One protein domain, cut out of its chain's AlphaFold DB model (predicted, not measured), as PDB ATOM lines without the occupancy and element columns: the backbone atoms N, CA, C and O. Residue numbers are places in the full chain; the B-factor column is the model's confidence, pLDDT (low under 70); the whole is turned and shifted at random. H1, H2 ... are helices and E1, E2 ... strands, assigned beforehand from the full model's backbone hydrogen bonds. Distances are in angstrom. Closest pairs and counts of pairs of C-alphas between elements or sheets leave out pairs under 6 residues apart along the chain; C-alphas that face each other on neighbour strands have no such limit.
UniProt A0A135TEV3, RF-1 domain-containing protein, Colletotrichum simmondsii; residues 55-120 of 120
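Overview. This is residues 55 to 120 of the 120 residues of the protein "RF-1 domain-containing protein" of Colletotrichum simmondsii (UniProt A0A135TEV3). One long helix, H2, makes the length of this model: its first part packs on a small three-stranded sheet, and residues 97 to 120 stick out as a free arm. The short H1 makes a corner with the start of H2 at one end of the sheet. The 66 printed residues hold three strands and then two helices, E1 E2 E3 H1 H2, of mixed class; the sheet's order is E1 - E2 - E3, antiparallel. The whole is extended, with a radius of gyration of the C-alphas of 19.3 A and spans of 63 by 19 by 10 A.

Along the chain. Find C-alpha 55 at (56.833, 21.829, 117.277), where E1, residues 55 to 57, begins. E2, residues 62 to 65, runs 10.1 A, and E3, residues 70 to 73, 10.3 A. H1 takes residues 75 to 80. From C-alpha 83 at (67.410, 19.355, 103.031), H2, residues 83 to 118, runs 52.8 A to C-alpha 118 at (76.982, 66.321, 125.180).

Arrangement. Start at the meander E1 E2 E3, each strand the antiparallel neighbour of the one before. In the hairpin E1 and E2, look for N 55 and O 64, 2.8 A apart; in the hairpin E2 and E3, for N 63 and O 72, 2.8 A. H1 and H2 are on this sheet, in two layers, helices on one face of a sheet. H2 lies over E3 at a height over the sheet of 8.7 A, along the strands at 5 degrees on the local plane; their closest C-alphas, Val 72 and Ser 84, are 6.9 A apart. The closest C-alphas of E2 and H1 are Arg 62 and Leu 75, 5.3 A. H1 and H2 touch only at the corner, through residues 83 to 85 of H2 alone, with C-alphas 78 and 85 closest at 4.6 A and lines about perpendicular at 88 degrees. Every O i to N i+4 pair is within hydrogen-bond range in H1, and 31 of 32 in H2.

Size, cuts and confidence. The C-alphas of Asn 59 and Lys 120 are the two farthest apart, 63.0 A. Without the free residues 97 to 120, the body spans 29 by 18 by 10 A. The printed part has no cut, and its four links are tight. Look at residues 119 to 120 for pLDDT under 70; the mean of the printed part is 89.3.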
ATOM      1  N   THR A  55      57.928  22.807 117.181       92.81
ATOM      2  CA  THR A  55      56.833  21.829 117.277       92.81
ATOM      3  C   THR A  55      56.901  20.863 116.098       92.81
ATOM      4  O   THR A  55      56.776  21.287 114.957       92.81
ATOM      5  N   TYR A  56      57.026  19.567 116.386       94.56
ATOM      6  CA  TYR A  56      56.938  18.487 115.400       94.56
ATOM      7  C   TYR A  56      55.518  17.909 115.421       94.56
ATOM      8  O   TYR A  56      55.097  17.350 116.438       94.56
ATOM      9  N   ASN A  57      54.760  18.074 114.337       94.69
ATOM     10  CA  ASN A  57      53.398  17.564 114.209       94.69
ATOM     11  C   ASN A  57      53.338  16.429 113.180       94.69
ATOM     12  O   ASN A  57      53.309  16.675 111.978       94.69
ATOM     13  N   TYR A  58      53.259  15.190 113.667       93.88
ATOM     14  CA  TYR A  58      53.192  13.990 112.826       93.88
ATOM     15  C   TYR A  58      51.878  13.858 112.051       93.88
ATOM     16  O   TYR A  58      51.885  13.368 110.930       93.88
ATOM     17  N   ASN A  59      50.756  14.332 112.602       94.88
ATOM     18  CA  ASN A  59      49.455  14.214 111.932       94.88
ATOM     19  C   ASN A  59      49.339  15.147 110.718       94.88
ATOM     20  O   ASN A  59      48.560  14.878 109.811       94.88
ATOM     21  N   GLN A  60      50.074  16.262 110.733       93.06
ATOM     22  CA  GLN A  60      50.088  17.269 109.666       93.06
ATOM     23  C   GLN A  60      51.384  17.248 108.846       93.06
ATOM     24  O   GLN A  60      51.579  18.140 108.025       93.06
ATOM     25  N   ASP A  61      52.265  16.274 109.099       94.44
ATOM     26  CA  ASP A  61      53.569  16.132 108.443       94.44
ATOM     27  C   ASP A  61      54.375  17.446 108.379       94.44
ATOM     28  O   ASP A  61      54.878  17.856 107.330       94.44
ATOM     29  N   ARG A  62      54.435  18.169 109.507       94.50
ATOM     30  CA  ARG A  62      55.000  19.524 109.557       94.50
ATOM     31  C   ARG A  62      55.835  19.780 110.800       94.50
ATOM     32  O   ARG A  62      55.495  19.344 111.904       94.50
ATOM     33  N   VAL A  63      56.881  20.575 110.623       94.88
ATOM     34  CA  VAL A  63      57.702  21.152 111.687       94.88
ATOM     35  C   VAL A  63      57.541  22.662 111.674       94.88
ATOM     36  O   VAL A  63      57.655  23.286 110.629       94.88
ATOM     37  N   THR A  64      57.288  23.256 112.835       93.75
ATOM     38  CA  THR A  64      57.248  24.716 113.001       93.75
ATOM     39  C   THR A  64      58.369  25.136 113.943       93.75
ATOM     40  O   THR A  64      58.417  24.627 115.067       93.75
ATOM     41  N   ASP A  65      59.257  26.031 113.509       93.50
ATOM     42  CA  ASP A  65      60.277  26.673 114.351       93.50
ATOM     43  C   ASP A  65      59.746  28.016 114.857       93.50
ATOM     44  O   ASP A  65      59.427  28.907 114.076       93.50
ATOM     45  N   HIS A  66      59.621  28.157 116.176       90.88
ATOM     46  CA  HIS A  66      59.008  29.334 116.803       90.88
ATOM     47  C   HIS A  66      59.971  30.512 116.949       90.88
ATOM     48  O   HIS A  66      59.528  31.584 117.346       90.88
ATOM     49  N   ARG A  67      61.270  30.341 116.658       87.56
ATOM     50  CA  ARG A  67      62.236  31.451 116.717       87.56
ATOM     51  C   ARG A  67      62.050  32.386 115.529       87.56
ATOM     52  O   ARG A  67      61.800  33.567 115.719       87.56
ATOM     53  N   ALA A  68      62.117  31.815 114.327       88.88
ATOM     54  CA  ALA A  68      61.918  32.534 113.070       88.88
ATOM     55  C   ALA A  68      60.446  32.538 112.608       88.88
ATOM     56  O   ALA A  68      60.085  33.286 111.708       88.88
ATOM     57  N   GLY A  69      59.581  31.710 113.211       90.62
ATOM     58  CA  GLY A  69      58.166  31.611 112.837       90.62
ATOM     59  C   GLY A  69      57.912  30.850 111.531       90.62
ATOM     60  O   GLY A  69      56.847  31.009 110.941       90.62
ATOM     61  N   ILE A  70      58.865  30.030 111.081       92.44
ATOM     62  CA  ILE A  70      58.780  29.262 109.834       92.44
ATOM     63  C   ILE A  70      58.107  27.905 110.042       92.44
ATOM     64  O   ILE A  70      58.321  27.221 111.051       92.44
ATOM     65  N   ASP A  71      57.331  27.480 109.050       93.88
ATOM     66  CA  ASP A  71      56.790  26.136 108.955       93.88
ATOM     67  C   ASP A  71      57.318  25.383 107.726       93.88
ATOM     68  O   ASP A  71      57.433  25.926 106.631       93.88
ATOM     69  N   VAL A  72      57.688  24.118 107.930       93.56
ATOM     70  CA  VAL A  72      58.251  23.242 106.900       93.56
ATOM     71  C   VAL A  72      57.496  21.924 106.888       93.56
ATOM     72  O   VAL A  72      57.318  21.277 107.923       93.56
ATOM     73  N   HIS A  73      57.049  21.532 105.702       91.56
ATOM     74  CA  HIS A  73      56.413  20.247 105.427       91.56
ATOM     75  C   HIS A  73      57.461  19.187 105.067       91.56
ATOM     76  O   HIS A  73      58.550  19.563 104.641       91.56
ATOM     77  N   ASN A  74      57.120  17.897 105.193       91.69
ATOM     78  CA  ASN A  74      58.024  16.739 105.066       91.69
ATOM     79  C   ASN A  74      58.812  16.439 106.355       91.69
ATOM     80  O   ASN A  74      60.042  16.504 106.417       91.69
ATOM     81  N   LEU A  75      58.082  16.094 107.419       92.06
ATOM     82  CA  LEU A  75      58.647  15.752 108.726       92.06
ATOM     83  C   LEU A  75      59.663  14.589 108.677       92.06
ATOM     84  O   LEU A  75      60.675  14.695 109.378       92.06
ATOM     85  N   PRO A  76      59.462  13.501 107.897       93.81
ATOM     86  CA  PRO A  76      60.438  12.420 107.794       93.81
ATOM     87  C   PRO A  76      61.821  12.897 107.354       93.81
ATOM     88  O   PRO A  76      62.818  12.469 107.931       93.81
ATOM     89  N   ASP A  77      61.881  13.812 106.386       94.50
ATOM     90  CA  ASP A  77      63.139  14.369 105.884       94.50
ATOM     91  C   ASP A  77      63.834  15.242 106.936       94.50
ATOM     92  O   ASP A  77      65.037  15.114 107.164       94.50
ATOM     93  N   VAL A  78      63.064  16.046 107.680       93.19
ATOM     94  CA  VAL A  78      63.606  16.843 108.794       93.19
ATOM     95  C   VAL A  78      64.211  15.948 109.884       93.19
ATOM     96  O   VAL A  78      65.264  16.266 110.434       93.19
ATOM     97  N   ILE A  79      63.562  14.826 110.208       92.62
ATOM     98  CA  ILE A  79      64.060  13.866 111.209       92.62
ATOM     99  C   ILE A  79      65.298  13.121 110.696       92.62
ATOM    100  O   ILE A  79      66.205  12.838 111.479       92.62
ATOM    101  N   ALA A  80      65.346  12.821 109.398       94.69
ATOM    102  CA  ALA A  80      66.495  12.192 108.754       94.69
ATOM    103  C   ALA A  80      67.707  13.133 108.623       94.69
ATOM    104  O   ALA A  80      68.801  12.662 108.316       94.69
ATOM    105  N   GLY A  81      67.532  14.434 108.881       92.38
ATOM    106  CA  GLY A  81      68.576  15.443 108.715       92.38
ATOM    107  C   GLY A  81      68.830  15.806 107.253       92.38
ATOM    108  O   GLY A  81      69.967  16.099 106.900       92.38
ATOM    109  N   GLY A  82      67.798  15.722 106.410       93.12
ATOM    110  CA  GLY A  82      67.861  16.101 105.002       93.12
ATOM    111  C   GLY A  82      67.687  17.602 104.763       93.12
ATOM    112  O   GLY A  82      67.701  18.420 105.687       93.12
ATOM    113  N   GLU A  83      67.457  17.963 103.502       92.62
ATOM    114  CA  GLU A  83      67.410  19.355 103.031       92.62
ATOM    115  C   GLU A  83      66.320  20.192 103.715       92.62
ATOM    116  O   GLU A  83      66.457  21.405 103.880       92.62
ATOM    117  N   SER A  84      65.215  19.567 104.131       90.88
ATOM    118  CA  SER A  84      64.133  20.270 104.829       90.88
ATOM    119  C   SER A  84      64.574  20.766 106.207       90.88
ATOM    120  O   SER A  84      64.068  21.787 106.673       90.88
ATOM    121  N   LEU A  85      65.525  20.087 106.864       92.56
ATOM    122  CA  LEU A  85      66.139  20.591 108.095       92.56
ATOM    123  C   LEU A  85      67.099  21.743 107.796       92.56
ATOM    124  O   LEU A  85      67.078  22.732 108.528       92.56
ATOM    125  N   ASP A  86      67.900  21.632 106.736       93.62
ATOM    126  CA  ASP A  86      68.853  22.677 106.345       93.62
ATOM    127  C   ASP A  86      68.141  24.004 106.077       93.62
ATOM    128  O   ASP A  86      68.539  25.031 106.622       93.62
ATOM    129  N   LYS A  87      66.992  23.967 105.390       92.19
ATOM    130  CA  LYS A  87      66.129  25.147 105.200       92.19
ATOM    131  C   LYS A  87      65.737  25.814 106.520       92.19
ATOM    132  O   LYS A  87      65.811  27.029 106.640       92.19
ATOM    133  N   ILE A  88      65.350  25.030 107.531       93.00
ATOM    134  CA  ILE A  88      65.017  25.571 108.862       93.00
ATOM    135  C   ILE A  88      66.252  26.210 109.506       93.00
ATOM    136  O   ILE A  88      66.140  27.218 110.202       93.00
ATOM    137  N   VAL A  89      67.424  25.595 109.351       93.44
ATOM    138  CA  VAL A  89      68.668  26.078 109.963       93.44
ATOM    139  C   VAL A  89      69.128  27.385 109.329       93.44
ATOM    140  O   VAL A  89      69.515  28.289 110.070       93.44
ATOM    141  N   ASP A  90      69.072  27.494 108.005       94.12
ATOM    142  CA  ASP A  90      69.479  28.701 107.288       94.12
ATOM    143  C   ASP A  90      68.552  29.879 107.612       94.12
ATOM    144  O   ASP A  90      69.031  30.942 107.991       94.12
ATOM    145  N   GLU A  91      67.239  29.663 107.642       93.19
ATOM    146  CA  GLU A  91      66.268  30.706 108.012       93.19
ATOM    147  C   GLU A  91      66.446  31.193 109.461       93.19
ATOM    148  O   GLU A  91      66.385  32.384 109.760       93.19
ATOM    149  N   VAL A  92      66.746  30.282 110.392       91.94
ATOM    150  CA  VAL A  92      67.074  30.664 111.776       91.94
ATOM    151  C   VAL A  92      68.397  31.430 111.853       91.94
ATOM    152  O   VAL A  92      68.544  32.300 112.716       91.94
ATOM    153  N   ARG A  93      69.370  31.113 110.992       92.88
ATOM    154  CA  ARG A  93      70.637  31.851 110.921       92.88
ATOM    155  C   ARG A  93      70.389  33.278 110.441       92.88
ATOM    156  O   ARG A  93      70.890  34.200 111.076       92.88
ATOM    157  N   ASP A  94      69.595  33.452 109.394       92.44
ATOM    158  CA  ASP A  94      69.270  34.770 108.844       92.44
ATOM    159  C   ASP A  94      68.479  35.619 109.848       92.44
ATOM    160  O   ASP A  94      68.781  36.800 110.045       92.44
ATOM    161  N   TRP A  95      67.537  35.002 110.568       92.38
ATOM    162  CA  TRP A  95      66.835  35.634 111.687       92.38
ATOM    163  C   TRP A  95      67.795  36.116 112.786       92.38
ATOM    164  O   TRP A  95      67.677  37.249 113.252       92.38
ATOM    165  N   LEU A  96      68.769  35.287 113.179       90.56
ATOM    166  CA  LEU A  96      69.746  35.642 114.213       90.56
ATOM    167  C   LEU A  96      70.630  36.814 113.772       90.56
ATOM    168  O   LEU A  96      70.796  37.770 114.522       90.56
ATOM    169  N   VAL A  97      71.155  36.755 112.545       92.31
ATOM    170  CA  VAL A  97      71.993  37.822 111.977       92.31
ATOM    171  C   VAL A  97      71.218  39.135 111.900       92.31
ATOM    172  O   VAL A  97      71.757  40.184 112.241       92.31
ATOM    173  N   SER A  98      69.949  39.083 111.493       90.06
ATOM    174  CA  SER A  98      69.091  40.269 111.440       90.06
ATOM    175  C   SER A  98      68.911  40.894 112.829       90.06
ATOM    176  O   SER A  98      69.062  42.105 112.972       90.06
ATOM    177  N   GLY A  99      68.679  40.077 113.862       89.81
ATOM    178  CA  GLY A  99      68.581  40.551 115.247       89.81
ATOM    179  C   GLY A  99      69.887  41.144 115.790       89.81
ATOM    180  O   GLY A  99      69.858  42.171 116.469       89.81
ATOM    181  N   ASP A 100      71.034  40.546 115.461       89.88
ATOM    182  CA  ASP A 100      72.349  41.068 115.855       89.88
ATOM    183  C   ASP A 100      72.633  42.431 115.201       89.88
ATOM    184  O   ASP A 100      73.126  43.350 115.860       89.88
ATOM    185  N   ILE A 101      72.284  42.588 113.919       91.19
ATOM    186  CA  ILE A 101      72.403  43.864 113.201       91.19
ATOM    187  C   ILE A 101      71.517  44.928 113.857       91.19
ATOM    188  O   ILE A 101      71.985  46.038 114.101       91.19
ATOM    189  N   GLU A 102      70.262  44.605 114.176       87.44
ATOM    190  CA  GLU A 102      69.357  45.538 114.859       87.44
ATOM    191  C   GLU A 102      69.907  45.990 116.218       87.44
ATOM    192  O   GLU A 102      69.858  47.181 116.535       87.44
ATOM    193  N   ALA A 103      70.483  45.073 117.000       88.56
ATOM    194  CA  ALA A 103      71.108  45.405 118.278       88.56
ATOM    195  C   ALA A 103      72.310  46.351 118.106       88.56
ATOM    196  O   ALA A 103      72.409  47.353 118.814       88.56
ATOM    197  N   MET A 104      73.182  46.083 117.128       89.62
ATOM    198  CA  MET A 104      74.319  46.959 116.815       89.62
ATOM    199  C   MET A 104      73.872  48.364 116.399       89.62
ATOM    200  O   MET A 104      74.428  49.355 116.870       89.62
ATOM    201  N   MET A 105      72.842  48.460 115.555       90.12
ATOM    202  CA  MET A 105      72.281  49.744 115.128       90.12
ATOM    203  C   MET A 105      71.689  50.524 116.309       90.12
ATOM    204  O   MET A 105      71.889  51.733 116.408       90.12
ATOM    205  N   ALA A 106      71.001  49.847 117.232       89.12
ATOM    206  CA  ALA A 106      70.446  50.477 118.429       89.12
ATOM    207  C   ALA A 106      71.539  51.031 119.362       89.12
ATOM    208  O   ALA A 106      71.395  52.139 119.888       89.12
ATOM    209  N   ASP A 107      72.643  50.300 119.532       87.56
ATOM    210  CA  ASP A 107      73.800  50.761 120.306       87.56
ATOM    211  C   ASP A 107      74.459  51.993 119.655       87.56
ATOM    212  O   ASP A 107      74.793  52.964 120.346       87.56
ATOM    213  N   GLU A 108      74.593  52.009 118.324       85.69
ATOM    214  CA  GLU A 108      75.102  53.168 117.576       85.69
ATOM    215  C   GLU A 108      74.175  54.389 117.682       85.69
ATOM    216  O   GLU A 108      74.640  55.518 117.888       85.69
ATOM    217  N   GLU A 109      72.859  54.192 117.579       86.75
ATOM    218  CA  GLU A 109      71.870  55.258 117.752       86.75
ATOM    219  C   GLU A 109      71.895  55.835 119.171       86.75
ATOM    220  O   GLU A 109      71.852  57.061 119.338       86.75
ATOM    221  N   ALA A 110      72.019  54.979 120.190       86.19
ATOM    222  CA  ALA A 110      72.154  55.397 121.581       86.19
ATOM    223  C   ALA A 110      73.429  56.230 121.790       86.19
ATOM    224  O   ALA A 110      73.359  57.330 122.349       86.19
ATOM    225  N   ALA A 111      74.568  55.776 121.257       87.00
ATOM    226  CA  ALA A 111      75.829  56.513 121.309       87.00
ATOM    227  C   ALA A 111      75.737  57.874 120.593       87.00
ATOM    228  O   ALA A 111      76.213  58.894 121.102       87.00
ATOM    229  N   ASN A 112      75.070  57.932 119.438       84.56
ATOM    230  CA  ASN A 112      74.853  59.178 118.702       84.56
ATOM    231  C   ASN A 112      73.918  60.140 119.462       84.56
ATOM    232  O   ASN A 112      74.128  61.356 119.471       84.56
ATOM    233  N   ALA A 113      72.894  59.621 120.144       84.38
ATOM    234  CA  ALA A 113      72.008  60.419 120.987       84.38
ATOM    235  C   ALA A 113      72.737  61.000 122.213       84.38
ATOM    236  O   ALA A 113      72.508  62.161 122.567       84.38
ATOM    237  N   GLU A 114      73.631  60.233 122.840       82.81
ATOM    238  CA  GLU A 114      74.501  60.718 123.920       82.81
ATOM    239  C   GLU A 114      75.484  61.784 123.427       82.81
ATOM    240  O   GLU A 114      75.595  62.846 124.043       82.81
ATOM    241  N   ALA A 115      76.113  61.569 122.269       78.25
ATOM    242  CA  ALA A 115      76.999  62.552 121.646       78.25
ATOM    243  C   ALA A 115      76.271  63.875 121.340       78.25
ATOM    244  O   ALA A 115      76.798  64.953 121.618       78.25
ATOM    245  N   LYS A 116      75.027  63.813 120.844       74.00
ATOM    246  CA  LYS A 116      74.182  65.002 120.618       74.00
ATOM    247  C   LYS A 116      73.792  65.717 121.913       74.00
ATOM    248  O   LYS A 116      73.698  66.941 121.910       74.00
ATOM    249  N   LYS A 117      73.564  64.988 123.012       72.38
ATOM    250  CA  LYS A 117      73.299  65.589 124.333       72.38
ATOM    251  C   LYS A 117      74.534  66.277 124.909       72.38
ATOM    252  O   LYS A 117      74.377  67.315 125.531       72.38
ATOM    253  N   ALA A 118      75.730  65.732 124.697       71.81
ATOM    254  CA  ALA A 118      76.982  66.321 125.180       71.81
ATOM    255  C   ALA A 118      77.413  67.581 124.401       71.81
ATOM    256  O   ALA A 118      78.193  68.380 124.913       71.81
ATOM    257  N   GLN A 119      76.925  67.755 123.169       64.50
ATOM    258  CA  GLN A 119      77.192  68.936 122.336       64.50
ATOM    259  C   GLN A 119      76.214  70.103 122.568       64.50
ATOM    260  O   GLN A 119      76.425  71.178 122.006       64.50
ATOM    261  N   LYS A 120      75.151  69.902 123.355       51.25
ATOM    262  CA  LYS A 120      74.156  70.924 123.707       51.25
ATOM    263  C   LYS A 120      74.398  71.451 125.117       51.25
ATOM    264  O   LYS A 120      74.236  72.677 125.296       51.25
TER     265      LYS A 120